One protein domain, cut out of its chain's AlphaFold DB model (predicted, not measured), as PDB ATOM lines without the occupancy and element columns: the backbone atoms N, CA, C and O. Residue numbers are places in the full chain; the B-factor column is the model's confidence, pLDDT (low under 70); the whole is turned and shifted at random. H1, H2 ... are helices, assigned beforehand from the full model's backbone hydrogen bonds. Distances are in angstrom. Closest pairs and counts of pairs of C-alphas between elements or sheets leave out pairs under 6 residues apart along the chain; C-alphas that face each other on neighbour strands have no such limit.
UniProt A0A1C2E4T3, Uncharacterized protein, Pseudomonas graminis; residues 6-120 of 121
ATOM      1  N   HIS A   6      96.886 103.513 103.243       95.50
ATOM      2  CA  HIS A   6      96.176 103.586 101.960       95.50
ATOM      3  C   HIS A   6      94.665 103.501 102.144       95.50
ATOM      4  O   HIS A   6      93.943 104.192 101.442       95.50
ATOM      5  N   LEU A   7      94.187 102.680 103.085       96.88
ATOM      6  CA  LEU A   7      92.766 102.629 103.429       96.88
ATOM      7  C   LEU A   7      92.295 103.964 104.013       96.88
ATOM      8  O   LEU A   7      91.268 104.474 103.594       96.88
ATOM      9  N   HIS A   8      93.079 104.566 104.908       96.06
ATOM     10  CA  HIS A   8      92.778 105.885 105.457       96.06
ATOM     11  C   HIS A   8      92.710 106.961 104.366       96.06
ATOM     12  O   HIS A   8      91.706 107.657 104.258       96.06
ATOM     13  N   SER A   9      93.735 107.053 103.510       95.50
ATOM     14  CA  SER A   9      93.747 107.994 102.382       95.50
ATOM     15  C   SER A   9      92.594 107.751 101.411       95.50
ATOM     16  O   SER A   9      91.956 108.703 100.981       95.50
ATOM     17  N   PHE A  10      92.277 106.489 101.113       97.25
ATOM     18  CA  PHE A  10      91.152 106.150 100.247       97.25
ATOM     19  C   PHE A  10      89.812 106.610 100.834       97.25
ATOM     20  O   PHE A  10      88.973 107.098 100.091       97.25
ATOM     21  N   MET A  11      89.609 106.527 102.152       97.88
ATOM     22  CA  MET A  11      88.382 107.052 102.762       97.88
ATOM     23  C   MET A  11      88.256 108.571 102.619       97.88
ATOM     24  O   MET A  11      87.146 109.052 102.421       97.88
ATOM     25  N   TYR A  12      89.356 109.330 102.624       97.19
ATOM     26  CA  TYR A  12      89.294 110.752 102.267       97.19
ATOM     27  C   TYR A  12      88.918 110.961 100.797       97.19
ATOM     28  O   TYR A  12      88.076 111.802 100.511       97.19
ATOM     29  N   GLU A  13      89.455 110.167  99.866       97.19
ATOM     30  CA  GLU A  13      89.049 110.236  98.451       97.19
ATOM     31  C   GLU A  13      87.557 109.915  98.264       97.19
ATOM     32  O   GLU A  13      86.888 110.510  97.417       97.19
ATOM     33  N   VAL A  14      87.018 108.990  99.066       97.94
ATOM     34  CA  VAL A  14      85.583 108.687  99.100       97.94
ATOM     35  C   VAL A  14      84.806 109.886  99.633       97.94
ATOM     36  O   VAL A  14      83.838 110.292  98.996       97.94
ATOM     37  N   GLY A  15      85.253 110.484 100.739       97.31
ATOM     38  CA  GLY A  15      84.618 111.655 101.344       97.31
ATOM     39  C   GLY A  15      84.590 112.852 100.396       97.31
ATOM     40  O   GLY A  15      83.549 113.472 100.210       97.31
ATOM     41  N   GLU A  16      85.692 113.116  99.692       96.88
ATOM     42  CA  GLU A  16      85.739 114.107  98.613       96.88
ATOM     43  C   GLU A  16      84.781 113.755  97.466       96.88
ATOM     44  O   GLU A  16      84.114 114.629  96.917       96.88
ATOM     45  N   GLY A  17      84.709 112.476  97.088       97.31
ATOM     46  CA  GLY A  17      83.862 111.993  96.000       97.31
ATOM     47  C   GLY A  17      82.366 112.140  96.271       97.31
ATOM     48  O   GLY A  17      81.618 112.465  95.350       97.31
ATOM     49  N   VAL A  18      81.939 111.935  97.516       97.19
ATOM     50  CA  VAL A  18      80.532 112.074  97.934       97.19
ATOM     51  C   VAL A  18      80.199 113.460  98.487       97.19
ATOM     52  O   VAL A  18      79.037 113.764  98.746       97.19
ATOM     53  N   GLY A  19      81.210 114.321  98.611       96.69
ATOM     54  CA  GLY A  19      81.067 115.679  99.114       96.69
ATOM     55  C   GLY A  19      80.914 115.750 100.629       96.69
ATOM     56  O   GLY A  19      80.440 116.766 101.116       96.69
ATOM     57  N   GLU A  20      81.306 114.717 101.382       96.00
ATOM     58  CA  GLU A  20      81.145 114.628 102.842       96.00
ATOM     59  C   GLU A  20      81.662 115.877 103.566       96.00
ATOM     60  O   GLU A  20      80.985 116.406 104.444       96.00
ATOM     61  N   PHE A  21      82.801 116.402 103.112       95.31
ATOM     62  CA  PHE A  21      83.504 117.533 103.722       95.31
ATOM     63  C   PHE A  21      83.006 118.918 103.282       95.31
ATOM     64  O   PHE A  21      83.580 119.927 103.688       95.31
ATOM     65  N   LEU A  22      81.982 118.980 102.430       95.56
ATOM     66  CA  LEU A  22      81.404 120.235 101.960       95.56
ATOM     67  C   LEU A  22      80.388 120.792 102.960       95.56
ATOM     68  O   LEU A  22      79.654 120.042 103.613       95.56
ATOM     69  N   LEU A  23      80.295 122.122 103.020       94.31
ATOM     70  CA  LEU A  23      79.229 122.803 103.752       94.31
ATOM     71  C   LEU A  23      77.863 122.534 103.101       94.31
ATOM     72  O   LEU A  23      77.770 122.152 101.932       94.31
ATOM     73  N   ALA A  24      76.776 122.751 103.844       91.56
ATOM     74  CA  ALA A  24      75.422 122.466 103.362       91.56
ATOM     75  C   ALA A  24      75.075 123.251 102.082       91.56
ATOM     76  O   ALA A  24      74.437 122.719 101.172       91.56
ATOM     77  N   GLU A  25      75.539 124.497 101.990       92.56
ATOM     78  CA  GLU A  25      75.339 125.371 100.836       92.56
ATOM     79  C   GLU A  25      76.097 124.865  99.600       92.56
ATOM     80  O   GLU A  25      75.597 124.958  98.481       92.56
ATOM     81  N   GLU A  26      77.285 124.293  99.802       93.06
ATOM     82  CA  GLU A  26      78.112 123.712  98.741       93.06
ATOM     83  C   GLU A  26      77.548 122.361  98.278       93.06
ATOM     84  O   GLU A  26      77.475 122.103  97.074       93.06
ATOM     85  N   LYS A  27      77.062 121.530  99.216       91.62
ATOM     86  CA  LYS A  27      76.403 120.246  98.919       91.62
ATOM     87  C   LYS A  27      75.182 120.417  98.012       91.62
ATOM     88  O   LYS A  27      74.942 119.561  97.168       91.62
ATOM     89  N   ALA A  28      74.441 121.524  98.125       89.88
ATOM     90  CA  ALA A  28      73.228 121.768  97.335       89.88
ATOM     91  C   ALA A  28      73.466 121.828  95.812       89.88
ATOM     92  O   ALA A  28      72.566 121.506  95.037       89.88
ATOM     93  N   ALA A  29      74.663 122.237  95.382       92.44
ATOM     94  CA  ALA A  29      75.059 122.292  93.973       92.44
ATOM     95  C   ALA A  29      76.062 121.189  93.586       92.44
ATOM     96  O   ALA A  29      76.482 121.115  92.428       92.44
ATOM     97  N   PHE A  30      76.467 120.347  94.539       94.69
ATOM     98  CA  PHE A  30      77.443 119.292  94.317       94.69
ATOM     99  C   PHE A  30      76.789 118.064  93.679       94.69
ATOM    100  O   PHE A  30      75.686 117.668  94.047       94.69
ATOM    101  N   GLN A  31      77.489 117.436  92.733       95.62
ATOM    102  CA  GLN A  31      77.084 116.161  92.150       95.62
ATOM    103  C   GLN A  31      78.004 115.052  92.683       95.62
ATOM    104  O   GLN A  31      79.145 114.956  92.221       95.62
ATOM    105  N   PRO A  32      77.531 114.217  93.628       96.00
ATOM    106  CA  PRO A  32      78.305 113.102  94.158       96.00
ATOM    107  C   PRO A  32      78.715 112.110  93.076       96.00
ATOM    108  O   PRO A  32      77.939 111.789  92.171       96.00
ATOM    109  N   LEU A  33      79.933 111.594  93.206       97.56
ATOM    110  CA  LEU A  33      80.409 110.463  92.423       97.56
ATOM    111  C   LEU A  33      79.851 109.161  92.995       97.56
ATOM    112  O   LEU A  33      79.755 108.987  94.210       97.56
ATOM    113  N   ASN A  34      79.554 108.204  92.121       96.88
ATOM    114  CA  ASN A  34      79.253 106.845  92.569       96.88
ATOM    115  C   ASN A  34      80.537 106.074  92.927       96.88
ATOM    116  O   ASN A  34      81.649 106.427  92.523       96.88
ATOM    117  N   LEU A  35      80.395 104.974  93.675       97.44
ATOM    118  CA  LEU A  35      81.540 104.185  94.138       97.44
ATOM    119  C   LEU A  35      82.456 103.688  92.994       97.44
ATOM    120  O   LEU A  35      83.677 103.820  93.120       97.44
ATOM    121  N   PRO A  36      81.937 103.179  91.854       97.50
ATOM    122  CA  PRO A  36      82.771 102.864  90.692       97.50
ATOM    123  C   PRO A  36      83.598 104.045  90.161       97.50
ATOM    124  O   PRO A  36      84.753 103.854  89.776       97.50
ATOM    125  N   GLU A  37      83.039 105.256  90.125       97.50
ATOM    126  CA  GLU A  37      83.748 106.469  89.694       97.50
ATOM    127  C   GLU A  37      84.859 106.858  90.665       97.50
ATOM    128  O   GLU A  37      85.976 107.136  90.220       97.50
ATOM    129  N   ILE A  38      84.588 106.811  91.972       97.81
ATOM    130  CA  ILE A  38      85.576 107.082  93.026       97.81
ATOM    131  C   ILE A  38      86.741 106.093  92.917       97.81
ATOM    132  O   ILE A  38      87.898 106.503  92.800       97.81
ATOM    133  N   VAL A  39      86.445 104.789  92.852       96.81
ATOM    134  CA  VAL A  39      87.476 103.749  92.710       96.81
ATOM    135  C   VAL A  39      88.255 103.916  91.409       96.81
ATOM    136  O   VAL A  39      89.456 103.698  91.395       96.81
ATOM    137  N   ARG A  40      87.635 104.330  90.301       94.88
ATOM    138  CA  ARG A  40      88.380 104.579  89.057       94.88
ATOM    139  C   ARG A  40      89.303 105.795  89.172       94.88
ATOM    140  O   ARG A  40      90.420 105.760  88.642       94.88
ATOM    141  N   LYS A  41      88.833 106.858  89.831       93.38
ATOM    142  CA  LYS A  41      89.553 108.122  90.025       93.38
ATOM    143  C   LYS A  41      90.770 107.957  90.940       93.38
ATOM    144  O   LYS A  41      91.793 108.573  90.648       93.38
ATOM    145  N   SER A  42      90.718 107.075  91.944       91.06
ATOM    146  CA  SER A  42      91.842 106.809  92.865       91.06
ATOM    147  C   SER A  42      93.105 106.281  92.175       91.06
ATOM    148  O   SER A  42      94.226 106.489  92.630       91.06
ATOM    149  N   PHE A  43      92.966 105.646  91.010       88.38
ATOM    150  CA  PHE A  43      94.115 105.213  90.216       88.38
ATOM    151  C   PHE A  43      94.662 106.314  89.284       88.38
ATOM    152  O   PHE A  43      95.520 106.020  88.444       88.38
ATOM    153  N   GLY A  44      94.140 107.545  89.339       86.00
ATOM    154  CA  GLY A  44      94.615 108.706  88.580       86.00
ATOM    155  C   GLY A  44      94.899 108.423  87.097       86.00
ATOM    156  O   GLY A  44      94.142 107.727  86.411       86.00
ATOM    157  N   LYS A  45      96.047 108.924  86.612       80.62
ATOM    158  CA  LYS A  45      96.546 108.685  85.240       80.62
ATOM    159  C   LYS A  45      96.963 107.227  84.993       80.62
ATOM    160  O   LYS A  45      97.102 106.819  83.842       80.62
ATOM    161  N   GLY A  46      97.099 106.437  86.057       79.94
ATOM    162  CA  GLY A  46      97.564 105.060  86.020       79.94
ATOM    163  C   GLY A  46      99.062 104.924  85.829       79.94
ATOM    164  O   GLY A  46      99.784 105.901  85.693       79.94
ATOM    165  N   GLY A  47      99.503 103.670  85.787       87.50
ATOM    166  CA  GLY A  47     100.913 103.325  85.796       87.50
ATOM    167  C   GLY A  47     101.171 102.179  86.763       87.50
ATOM    168  O   GLY A  47     100.247 101.590  87.335       87.50
ATOM    169  N   ILE A  48     102.447 101.835  86.917       90.31
ATOM    170  CA  ILE A  48     102.875 100.774  87.834       90.31
ATOM    171  C   ILE A  48     102.679 101.216  89.291       90.31
ATOM    172  O   ILE A  48     102.272 100.404  90.116       90.31
ATOM    173  N   VAL A  49     102.915 102.493  89.605       90.75
ATOM    174  CA  VAL A  49     102.821 103.028  90.974       90.75
ATOM    175  C   VAL A  49     101.386 102.954  91.498       90.75
ATOM    176  O   VAL A  49     101.147 102.397  92.567       90.75
ATOM    177  N   GLU A  50     100.410 103.414  90.719       90.75
ATOM    178  CA  GLU A  50      98.993 103.393  91.091       90.75
ATOM    179  C   GLU A  50      98.467 101.959  91.193       90.75
ATOM    180  O   GLU A  50      97.665 101.643  92.071       90.75
ATOM    181  N   LEU A  51      98.971 101.053  90.347       92.50
ATOM    182  CA  LEU A  51      98.666  99.629  90.459       92.50
ATOM    183  C   LEU A  51      99.192  99.041  91.777       92.50
ATOM    184  O   LEU A  51      98.492  98.262  92.425       92.50
ATOM    185  N   VAL A  52     100.403  99.421  92.197       94.12
ATOM    186  CA  VAL A  52     100.973  99.010  93.487       94.12
ATOM    187  C   VAL A  52     100.144  99.566  94.645       94.12
ATOM    188  O   VAL A  52      99.786  98.798  95.539       94.12
ATOM    189  N   HIS A  53      99.774 100.850  94.616       94.00
ATOM    190  CA  HIS A  53      98.921 101.458  95.642       94.00
ATOM    191  C   HIS A  53      97.578 100.733  95.772       94.00
ATOM    192  O   HIS A  53      97.187 100.376  96.882       94.00
ATOM    193  N   ALA A  54      96.923 100.409  94.655       94.56
ATOM    194  CA  ALA A  54      95.672  99.656  94.659       94.56
ATOM    195  C   ALA A  54      95.827  98.243  95.247       94.56
ATOM    196  O   ALA A  54      94.974  97.778  96.005       94.56
ATOM    197  N   VAL A  55      96.934  97.552  94.953       95.75
ATOM    198  CA  VAL A  55      97.228  96.238  95.546       95.75
ATOM    199  C   VAL A  55      97.462  96.345  97.055       95.75
ATOM    200  O   VAL A  55      97.022  95.465  97.802       95.75
ATOM    201  N   ILE A  56      98.128  97.405  97.526       96.38
ATOM    202  CA  ILE A  56      98.335  97.640  98.961       96.38
ATOM    203  C   ILE A  56      97.007  97.976  99.646       96.38
ATOM    204  O   ILE A  56      96.691  97.344 100.655       96.38
ATOM    205  N   LEU A  57      96.198  98.878  99.081       97.31
ATOM    206  CA  LEU A  57      94.854  99.205  99.571       97.31
ATOM    207  C   LEU A  57      94.000  97.941  99.713       97.31
ATOM    208  O   LEU A  57      93.468  97.656 100.783       97.31
ATOM    209  N   LYS A  58      93.961  97.111  98.670       97.75
ATOM    210  CA  LYS A  58      93.244  95.834  98.678       97.75
ATOM    211  C   LYS A  58      93.685  94.917  99.825       97.75
ATOM    212  O   LYS A  58      92.858  94.273 100.476       97.75
ATOM    213  N   ARG A  59      94.996  94.819 100.075       97.44
ATOM    214  CA  ARG A  59      95.546  94.033 101.194       97.44
ATOM    215  C   ARG A  59      95.147  94.625 102.543       97.44
ATOM    216  O   ARG A  59      94.797  93.864 103.441       97.44
ATOM    217  N   GLN A  60      95.176  95.949 102.668       97.75
ATOM    218  CA  GLN A  60      94.771  96.659 103.877       97.75
ATOM    219  C   GLN A  60      93.291  96.438 104.189       97.75
ATOM    220  O   GLN A  60      92.988  96.032 105.304       97.75
ATOM    221  N   ILE A  61      92.396  96.557 103.209       98.12
ATOM    222  CA  ILE A  61      90.964  96.272 103.394       98.12
ATOM    223  C   ILE A  61      90.747  94.836 103.886       98.12
ATOM    224  O   ILE A  61      90.098  94.615 104.903       98.12
ATOM    225  N   ARG A  62      91.360  93.840 103.234       98.19
ATOM    226  CA  ARG A  62      91.228  92.429 103.649       98.19
ATOM    227  C   ARG A  62      91.755  92.167 105.059       98.19
ATOM    228  O   ARG A  62      91.168  91.380 105.797       98.19
ATOM    229  N   SER A  63      92.880  92.788 105.408       97.19
ATOM    230  CA  SER A  63      93.458  92.699 106.751       97.19
ATOM    231  C   SER A  63      92.542  93.339 107.790       97.19
ATOM    232  O   SER A  63      92.364  92.774 108.865       97.19
ATOM    233  N   TYR A  64      91.953  94.487 107.456       97.44
ATOM    234  CA  TYR A  64      91.036  95.212 108.320       97.44
ATOM    235  C   TYR A  64      89.779  94.384 108.607       97.44
ATOM    236  O   TYR A  64      89.515  94.081 109.767       97.44
ATOM    237  N   ILE A  65      89.096  93.921 107.551       97.81
ATOM    238  CA  ILE A  65      87.908  93.060 107.650       97.81
ATOM    239  C   ILE A  65      88.198  91.855 108.546       97.81
ATOM    240  O   ILE A  65      87.493  91.609 109.513       97.81
ATOM    241  N   ARG A  66      89.287  91.124 108.277       97.19
ATOM    242  CA  ARG A  66      89.638  89.930 109.061       97.19
ATOM    243  C   ARG A  66      89.853  90.230 110.543       97.19
ATOM    244  O   ARG A  66      89.599  89.367 111.375       97.19
ATOM    245  N   ARG A  67      90.416  91.395 110.863       96.69
ATOM    246  CA  ARG A  67      90.827  91.736 112.226       96.69
ATOM    247  C   ARG A  67      89.681  92.277 113.074       96.69
ATOM    248  O   ARG A  67      89.725  92.096 114.285       96.69
ATOM    249  N   TYR A  68      88.726  92.963 112.454       97.50
ATOM    250  CA  TYR A  68      87.713  93.744 113.166       97.50
ATOM    251  C   TYR A  68      86.273  93.344 112.839       97.50
ATOM    252  O   TYR A  68      85.348  94.027 113.268       97.50
ATOM    253  N   MET A  69      86.077  92.249 112.102       97.62
ATOM    254  CA  MET A  69      84.772  91.605 112.005       97.62
ATOM    255  C   MET A  69      84.364  91.067 113.379       97.62
ATOM    256  O   MET A  69      85.141  90.350 114.018       97.62
ATOM    257  N   THR A  70      83.156  91.403 113.814       95.69
ATOM    258  CA  THR A  70      82.514  90.874 115.020       95.69
ATOM    259  C   THR A  70      81.238  90.122 114.638       95.69
ATOM    260  O   THR A  70      80.869  90.065 113.463       95.69
ATOM    261  N   ASP A  71      80.554  89.550 115.628       95.31
ATOM    262  CA  ASP A  71      79.256  88.899 115.420       95.31
ATOM    263  C   ASP A  71      78.159  89.894 114.977       95.31
ATOM    264  O   ASP A  71      77.180  89.485 114.357       95.31
ATOM    265  N   ASP A  72      78.358  91.192 115.235       93.50
ATOM    266  CA  ASP A  72      77.432  92.280 114.894       93.50
ATOM    267  C   ASP A  72      77.785  92.987 113.570       93.50
ATOM    268  O   ASP A  72      77.109  93.936 113.178       93.50
ATOM    269  N   GLY A  73      78.853  92.556 112.890       94.62
ATOM    270  CA  GLY A  73      79.343  93.162 111.651       94.62
ATOM    271  C   GLY A  73      80.740  93.767 111.779       94.62
ATOM    272  O   GLY A  73      81.496  93.501 112.715       94.62
ATOM    273  N   LEU A  74      81.143  94.557 110.785       97.62
ATOM    274  CA  LEU A  74      82.487  95.130 110.749       97.62
ATOM    275  C   LEU A  74      82.552  96.451 111.518       97.62
ATOM    276  O   LEU A  74      81.957  97.444 111.115       97.62
ATOM    277  N   ALA A  75      83.339  96.484 112.592       96.25
ATOM    278  CA  ALA A  75      83.464  97.675 113.426       96.25
ATOM    279  C   ALA A  75      84.318  98.779 112.772       96.25
ATOM    280  O   ALA A  75      85.323  98.492 112.115       96.25
ATOM    281  N   TYR A  76      83.993 100.045 113.054       95.38
ATOM    282  CA  TYR A  76      84.859 101.206 112.821       95.38
ATOM    283  C   TYR A  76      85.897 101.339 113.953       95.38
ATOM    284  O   TYR A  76      85.581 101.742 115.070       95.38
ATOM    285  N   VAL A  77      87.155 100.990 113.676       95.56
ATOM    286  CA  VAL A  77      88.271 100.976 114.630       95.56
ATOM    287  C   VAL A  77      89.358 101.942 114.172       95.56
ATOM    288  O   VAL A  77      89.863 101.867 113.046       95.56
ATOM    289  N   TYR A  78      89.769 102.822 115.084       91.56
ATOM    290  CA  TYR A  78      90.867 103.752 114.856       91.56
ATOM    291  C   TYR A  78      92.237 103.094 115.099       91.56
ATOM    292  O   TYR A  78      92.447 102.514 116.170       91.56
ATOM    293  N   PRO A  79      93.224 103.250 114.189       89.75
ATOM    294  CA  PRO A  79      93.120 103.644 112.775       89.75
ATOM    295  C   PRO A  79      92.707 102.461 111.860       89.75
ATOM    296  O   PRO A  79      92.973 101.304 112.212       89.75
ATOM    297  N   PRO A  80      92.164 102.712 110.646       91.69
ATOM    298  CA  PRO A  80      92.172 103.980 109.904       91.69
ATOM    299  C   PRO A  80      90.921 104.841 110.069       91.69
ATOM    300  O   PRO A  80      90.895 105.943 109.529       91.69
ATOM    301  N   PHE A  81      89.906 104.354 110.773       94.88
ATOM    302  CA  PHE A  81      88.630 105.044 110.855       94.88
ATOM    303  C   PHE A  81      88.567 105.945 112.082       94.88
ATOM    304  O   PHE A  81      88.815 105.504 113.201       94.88
ATOM    305  N   GLY A  82      88.263 107.216 111.855       91.62
ATOM    306  CA  GLY A  82      87.986 108.220 112.879       91.62
ATOM    307  C   GLY A  82      86.729 109.006 112.518       91.62
ATOM    308  O   GLY A  82      85.998 108.614 111.609       91.62
ATOM    309  N   GLN A  83      86.501 110.132 113.193       90.44
ATOM    310  CA  GLN A  83      85.312 110.965 112.979       90.44
ATOM    311  C   GLN A  83      85.108 111.345 111.504       90.44
ATOM    312  O   GLN A  83      84.002 111.259 111.000       90.44
ATOM    313  N   GLU A  84      86.182 111.692 110.794       92.56
ATOM    314  CA  GLU A  84      86.114 112.158 109.401       92.56
ATOM    315  C   GLU A  84      86.020 111.035 108.361       92.56
ATOM    316  O   GLU A  84      85.972 111.317 107.175       92.56
ATOM    317  N   THR A  85      86.087 109.764 108.760       94.75
ATOM    318  CA  THR A  85      86.172 108.624 107.820       94.75
ATOM    319  C   THR A  85      85.141 107.534 108.095       94.75
ATOM    320  O   THR A  85      85.147 106.511 107.415       94.75
ATOM    321  N   SER A  86      84.254 107.752 109.068       95.56
ATOM    322  CA  SER A  86      83.229 106.793 109.495       95.56
ATOM    323  C   SER A  86      81.841 107.241 109.038       95.56
ATOM    324  O   SER A  86      81.020 107.629 109.860       95.56
ATOM    325  N   PHE A  87      81.632 107.259 107.721       95.62
ATOM    326  CA  PHE A  87      80.433 107.819 107.080       95.62
ATOM    327  C   PHE A  87      79.907 106.952 105.922       95.62
ATOM    328  O   PHE A  87      79.038 107.382 105.170       95.62
ATOM    329  N   ALA A  88      80.471 105.762 105.678       95.69
ATOM    330  CA  ALA A  88      80.202 105.030 104.436       95.69
ATOM    331  C   ALA A  88      78.711 104.679 104.268       95.69
ATOM    332  O   ALA A  88      78.179 104.810 103.165       95.69
ATOM    333  N   GLU A  89      78.042 104.301 105.358       95.94
ATOM    334  CA  GLU A  89      76.619 103.947 105.373       95.94
ATOM    335  C   GLU A  89      75.687 105.135 105.091       95.94
ATOM    336  O   GLU A  89      74.540 104.936 104.697       95.94
ATOM    337  N   ASP A  90      76.168 106.372 105.245       96.00
ATOM    338  CA  ASP A  90      75.372 107.568 104.950       96.00
ATOM    339  C   ASP A  90      75.221 107.799 103.434       96.00
ATOM    340  O   ASP A  90      74.308 108.501 102.994       96.00
ATOM    341  N   TYR A  91      76.109 107.208 102.623       96.38
ATOM    342  CA  TYR A  91      76.207 107.463 101.179       96.38
ATOM    343  C   TYR A  91      76.079 106.219 100.300       96.38
ATOM    344  O   TYR A  91      75.781 106.342  99.108       96.38
ATOM    345  N   PHE A  92      76.318 105.028 100.845       97.06
ATOM    346  CA  PHE A  92      76.282 103.772 100.101       97.06
ATOM    347  C   PHE A  92      75.348 102.772 100.777       97.06
ATOM    348  O   PHE A  92      75.204 102.762 101.994       97.06
ATOM    349  N   GLU A  93      74.706 101.921  99.977       95.12
ATOM    350  CA  GLU A  93      73.847 100.862 100.503       95.12
ATOM    351  C   GLU A  93      74.665  99.791 101.239       95.12
ATOM    352  O   GLU A  93      75.684  99.317 100.726       95.12
ATOM    353  N   GLY A  94      74.153  99.364 102.396       95.75
ATOM    354  CA  GLY A  94      74.770  98.344 103.241       95.75
ATOM    355  C   GLY A  94      75.620  98.930 104.365       95.75
ATOM    356  O   GLY A  94      75.683 100.142 104.554       95.75
ATOM    357  N   ASP A  95      76.240  98.047 105.142       96.50
ATOM    358  CA  ASP A  95      77.138  98.433 106.231       96.50
ATOM    359  C   ASP A  95      78.592  98.647 105.747       96.50
ATOM    360  O   ASP A  95      78.927  98.490 104.565       96.50
ATOM    361  N   LEU A  96      79.508  98.983 106.663       97.56
ATOM    362  CA  LEU A  96      80.937  99.095 106.357       97.56
ATOM    363  C   LEU A  96      81.523  97.839 105.681       97.56
ATOM    364  O   LEU A  96      82.435  97.950 104.850       97.56
ATOM    365  N   TYR A  97      81.052  96.638 106.027       98.06
ATOM    366  CA  TYR A  97      81.521  95.410 105.392       98.06
ATOM    367  C   TYR A  97      81.053  95.322 103.939       98.06
ATOM    368  O   TYR A  97      81.875  95.008 103.067       98.06
ATOM    369  N   ASP A  98      79.787  95.630 103.664       98.19
ATOM    370  CA  ASP A  98      79.229  95.667 102.310       98.19
ATOM    371  C   ASP A  98      79.957  96.698 101.440       98.19
ATOM    372  O   ASP A  98      80.379  96.401 100.311       98.19
ATOM    373  N   PHE A  99      80.209  97.882 102.002       98.50
ATOM    374  CA  PHE A  99      80.977  98.940 101.357       98.50
ATOM    375  C   PHE A  99      82.396  98.474 101.000       98.50
ATOM    376  O   PHE A  99      82.801  98.504  99.832       98.50
ATOM    377  N   LEU A 100      83.167  97.984 101.978       98.38
ATOM    378  CA  LEU A 100      84.548  97.557 101.744       98.38
ATOM    379  C   LEU A 100      84.637  96.327 100.833       98.38
ATOM    380  O   LEU A 100      85.586  96.202 100.052       98.38
ATOM    381  N   SER A 101      83.650  95.435 100.884       98.50
ATOM    382  CA  SER A 101      83.542  94.294  99.972       98.50
ATOM    383  C   SER A 101      83.290  94.751  98.536       98.50
ATOM    384  O   SER A 101      83.957  94.275  97.613       98.50
ATOM    385  N   SER A 102      82.418  95.740  98.341       98.50
ATOM    386  CA  SER A 102      82.174  96.362  97.035       98.50
ATOM    387  C   SER A 102      83.431  97.044  96.490       98.50
ATOM    388  O   SER A 102      83.798  96.846  95.328       98.50
ATOM    389  N   VAL A 103      84.171  97.761  97.343       98.38
ATOM    390  CA  VAL A 103      85.473  98.345  96.983       98.38
ATOM    391  C   VAL A 103      86.460  97.262  96.538       98.38
ATOM    392  O   VAL A 103      87.129  97.433  95.520       98.38
ATOM    393  N   LEU A 104      86.545  96.122  97.235       98.56
ATOM    394  CA  LEU A 104      87.424  95.016  96.831       98.56
ATOM    395  C   LEU A 104      87.097  94.485  95.430       98.56
ATOM    396  O   LEU A 104      88.022  94.222  94.658       98.56
ATOM    397  N   VAL A 105      85.810  94.340  95.102       98.44
ATOM    398  CA  VAL A 105      85.347  93.884  93.781       98.44
ATOM    399  C   VAL A 105      85.749  94.880  92.691       98.44
ATOM    400  O   VAL A 105      86.304  94.487  91.661       98.44
ATOM    401  N   LEU A 106      85.531  96.174  92.931       98.19
ATOM    402  CA  LEU A 106      85.873  97.240  91.987       98.19
ATOM    403  C   LEU A 106      87.389  97.371  91.792       98.19
ATOM    404  O   LEU A 106      87.862  97.471  90.656       98.19
ATOM    405  N   LEU A 107      88.165  97.283  92.877       97.56
ATOM    406  CA  LEU A 107      89.626  97.247  92.818       97.56
ATOM    407  C   LEU A 107      90.113  96.065  91.980       97.56
ATOM    408  O   LEU A 107      91.022  96.227  91.167       97.56
ATOM    409  N   ASP A 108      89.518  94.882  92.140       97.25
ATOM    410  CA  ASP A 108      89.885  93.703  91.356       97.25
ATOM    411  C   ASP A 108      89.659  93.893  89.854       97.25
ATOM    412  O   ASP A 108      90.524  93.543  89.039       97.25
ATOM    413  N   ALA A 109      88.531  94.499  89.481       95.88
ATOM    414  CA  ALA A 109      88.227  94.823  88.095       95.88
ATOM    415  C   ALA A 109      89.241  95.824  87.506       95.88
ATOM    416  O   ALA A 109      89.836  95.555  86.457       95.88
ATOM    417  N   GLU A 110      89.502  96.939  88.196       94.56
ATOM    418  CA  GLU A 110      90.422  97.985  87.728       94.56
ATOM    419  C   GLU A 110      91.881  97.497  87.664       94.56
ATOM    420  O   GLU A 110      92.571  97.721  86.663       94.56
ATOM    421  N   ILE A 111      92.346  96.739  88.668       94.75
ATOM    422  CA  ILE A 111      93.680  96.110  88.676       94.75
ATOM    423  C   ILE A 111      93.848  95.203  87.452       94.75
ATOM    424  O   ILE A 111      94.871  95.272  86.764       94.75
ATOM    425  N   LYS A 112      92.850  94.361  87.149       94.06
ATOM    426  CA  LYS A 112      92.890  93.448  85.998       94.06
ATOM    427  C   LYS A 112      92.985  94.214  84.679       94.06
ATOM    428  O   LYS A 112      93.827  93.878  83.843       94.06
ATOM    429  N   VAL A 113      92.158  95.246  84.502       91.44
ATOM    430  CA  VAL A 113      92.154  96.087  83.294       91.44
ATOM    431  C   VAL A 113      93.501  96.787  83.114       91.44
ATOM    432  O   VAL A 113      94.097  96.710  82.037       91.44
ATOM    433  N   ARG A 114      94.023  97.433  84.162       88.44
ATOM    434  CA  ARG A 114      95.267  98.215  84.086       88.44
ATOM    435  C   ARG A 114      96.501  97.336  83.905       88.44
ATOM    436  O   ARG A 114      97.348  97.665  83.077       88.44
ATOM    437  N   ARG A 115      96.568  96.175  84.564       88.94
ATOM    438  CA  ARG A 115      97.635  95.189  84.319       88.94
ATOM    439  C   ARG A 115      97.641  94.723  82.863       88.94
ATOM    440  O   ARG A 115      98.704  94.612  82.264       88.94
ATOM    441  N   GLY A 116      96.463  94.490  82.281       87.69
ATOM    442  CA  GLY A 116      96.337  94.122  80.869       87.69
ATOM    443  C   GLY A 116      96.852  95.199  79.909       87.69
ATOM    444  O   GLY A 116      97.392  94.858  78.863       87.69
ATOM    445  N   ARG A 117      96.724  96.483  80.262       84.19
ATOM    446  CA  ARG A 117      97.277  97.596  79.471       84.19
ATOM    447  C   ARG A 117      98.799  97.683  79.581       84.19
ATOM    448  O   ARG A 117      99.448  97.865  78.564       84.19
ATOM    449  N   LEU A 118      99.355  97.499  80.780       82.88
ATOM    450  CA  LEU A 118     100.809  97.527  80.999       82.88
ATOM    451  C   LEU A 118     101.543  96.391  80.283       82.88
ATOM    452  O   LEU A 118     102.646  96.598  79.813       82.88
ATOM    453  N   LEU A 119     100.932  95.208  80.178       78.62
ATOM    454  CA  LEU A 119     101.514  94.065  79.461       78.62
ATOM    455  C   LEU A 119     101.410  94.177  77.928       78.62
ATOM    456  O   LEU A 119     101.893  93.295  77.224       78.62
ATOM    457  N   ARG A 120     100.716  95.201  77.415       72.50
ATOM    458  CA  ARG A 120     100.621  95.513  75.978       72.50
ATOM    459  C   ARG A 120     101.555  96.655  75.558       72.50
ATOM    460  O   ARG A 120     101.575  96.977  74.372       72.50
TER     461      ARG A 120
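Overview. This is residues 6 to 120 of the 121 residues of an uncharacterized protein of Pseudomonas graminis (UniProt A0A1C2E4T3). Two long helices, H6 and H4, lie side by side and run opposite ways, and two shorter helices, H1 and H3, cross over one side of this pair, H1 on H4 and H3 on H6. Little H5 sits at the first residues of H6, and little H2 lies farthest out, beyond H1 and H3, touching no helix. The printed part has 115 residues with six named helices, H1 to H6 in order along the chain, and no named strand; the class is all helix. The whole is compact, with a radius of gyration of the C-alphas of 14.7 A, and flat, spanning 45 by 40 by 21 A.

Along the chain. The longest helix, H6, takes residues 96 to 118 and measures 32.3 A from C-alpha 96 at (80.937, 99.095, 106.357) to C-alpha 118 at (100.809, 97.527, 80.999). H4, residues 48 to 68, measures 30.3 A. H1, residues 6 to 18, begins with C-alpha 6 at (96.176, 103.586, 101.960) and measures 18.2 A. H3, residues 35 to 42, measures 10.7 A. H2, residues 24 to 27, measures 5.1 A, and H5, residues 88 to 91, measures 5.7 A.

Arrangement. H6 is the hub, touching H3, H4 and H5. H6 and H4 touch at a shallow tilt of 24 degrees, opposite ways; their closest C-alphas, of Lys 58 and Leu 104, are 6.2 A apart. With residues 103 to 110 alone, H6 touches H3 at a steep tilt of 51 degrees, the same way; the closest C-alphas, of Pro 36 and Leu 106, are 6.6 A apart. With residues 96 to 99 alone, H6 touches H5, closest at the C-alphas of Ala 88 and Leu 96, 6.3 A apart. H1 touches H3 at a steep tilt of 60 degrees, opposite ways, with the closest C-alphas, of Gly 17 and Ile 38, 6.0 A apart. Residues 6 to 10 of H1 alone touch H4, about perpendicular at 82 degrees; the closest C-alphas, of His 6 and Leu 57, are 5.2 A apart. The helix packing is mostly crossed: of the 4 touching pairs among the longer helices H1, H3, H4 and H6, 1 is at a shallow tilt. H1 and H6 are apart. In H1, H3, H4 and H6 every O i to N i+4 pair is within hydrogen-bond range; H2 and H5 are too short for such a pair, and each has its 1 O i to N i+3 pair within range.

Size, cuts and confidence. The C-alphas farthest apart, of Glu 25 and Arg 120, are 46.4 A apart. The printed part has no cut. The link from H4 to H5, residues 69 to 87, is long; in it residues 69 to 70 pair with residues 73 to 74, antiparallel. The mean pLDDT of the printed part is 94.4, and no printed residue is under 70.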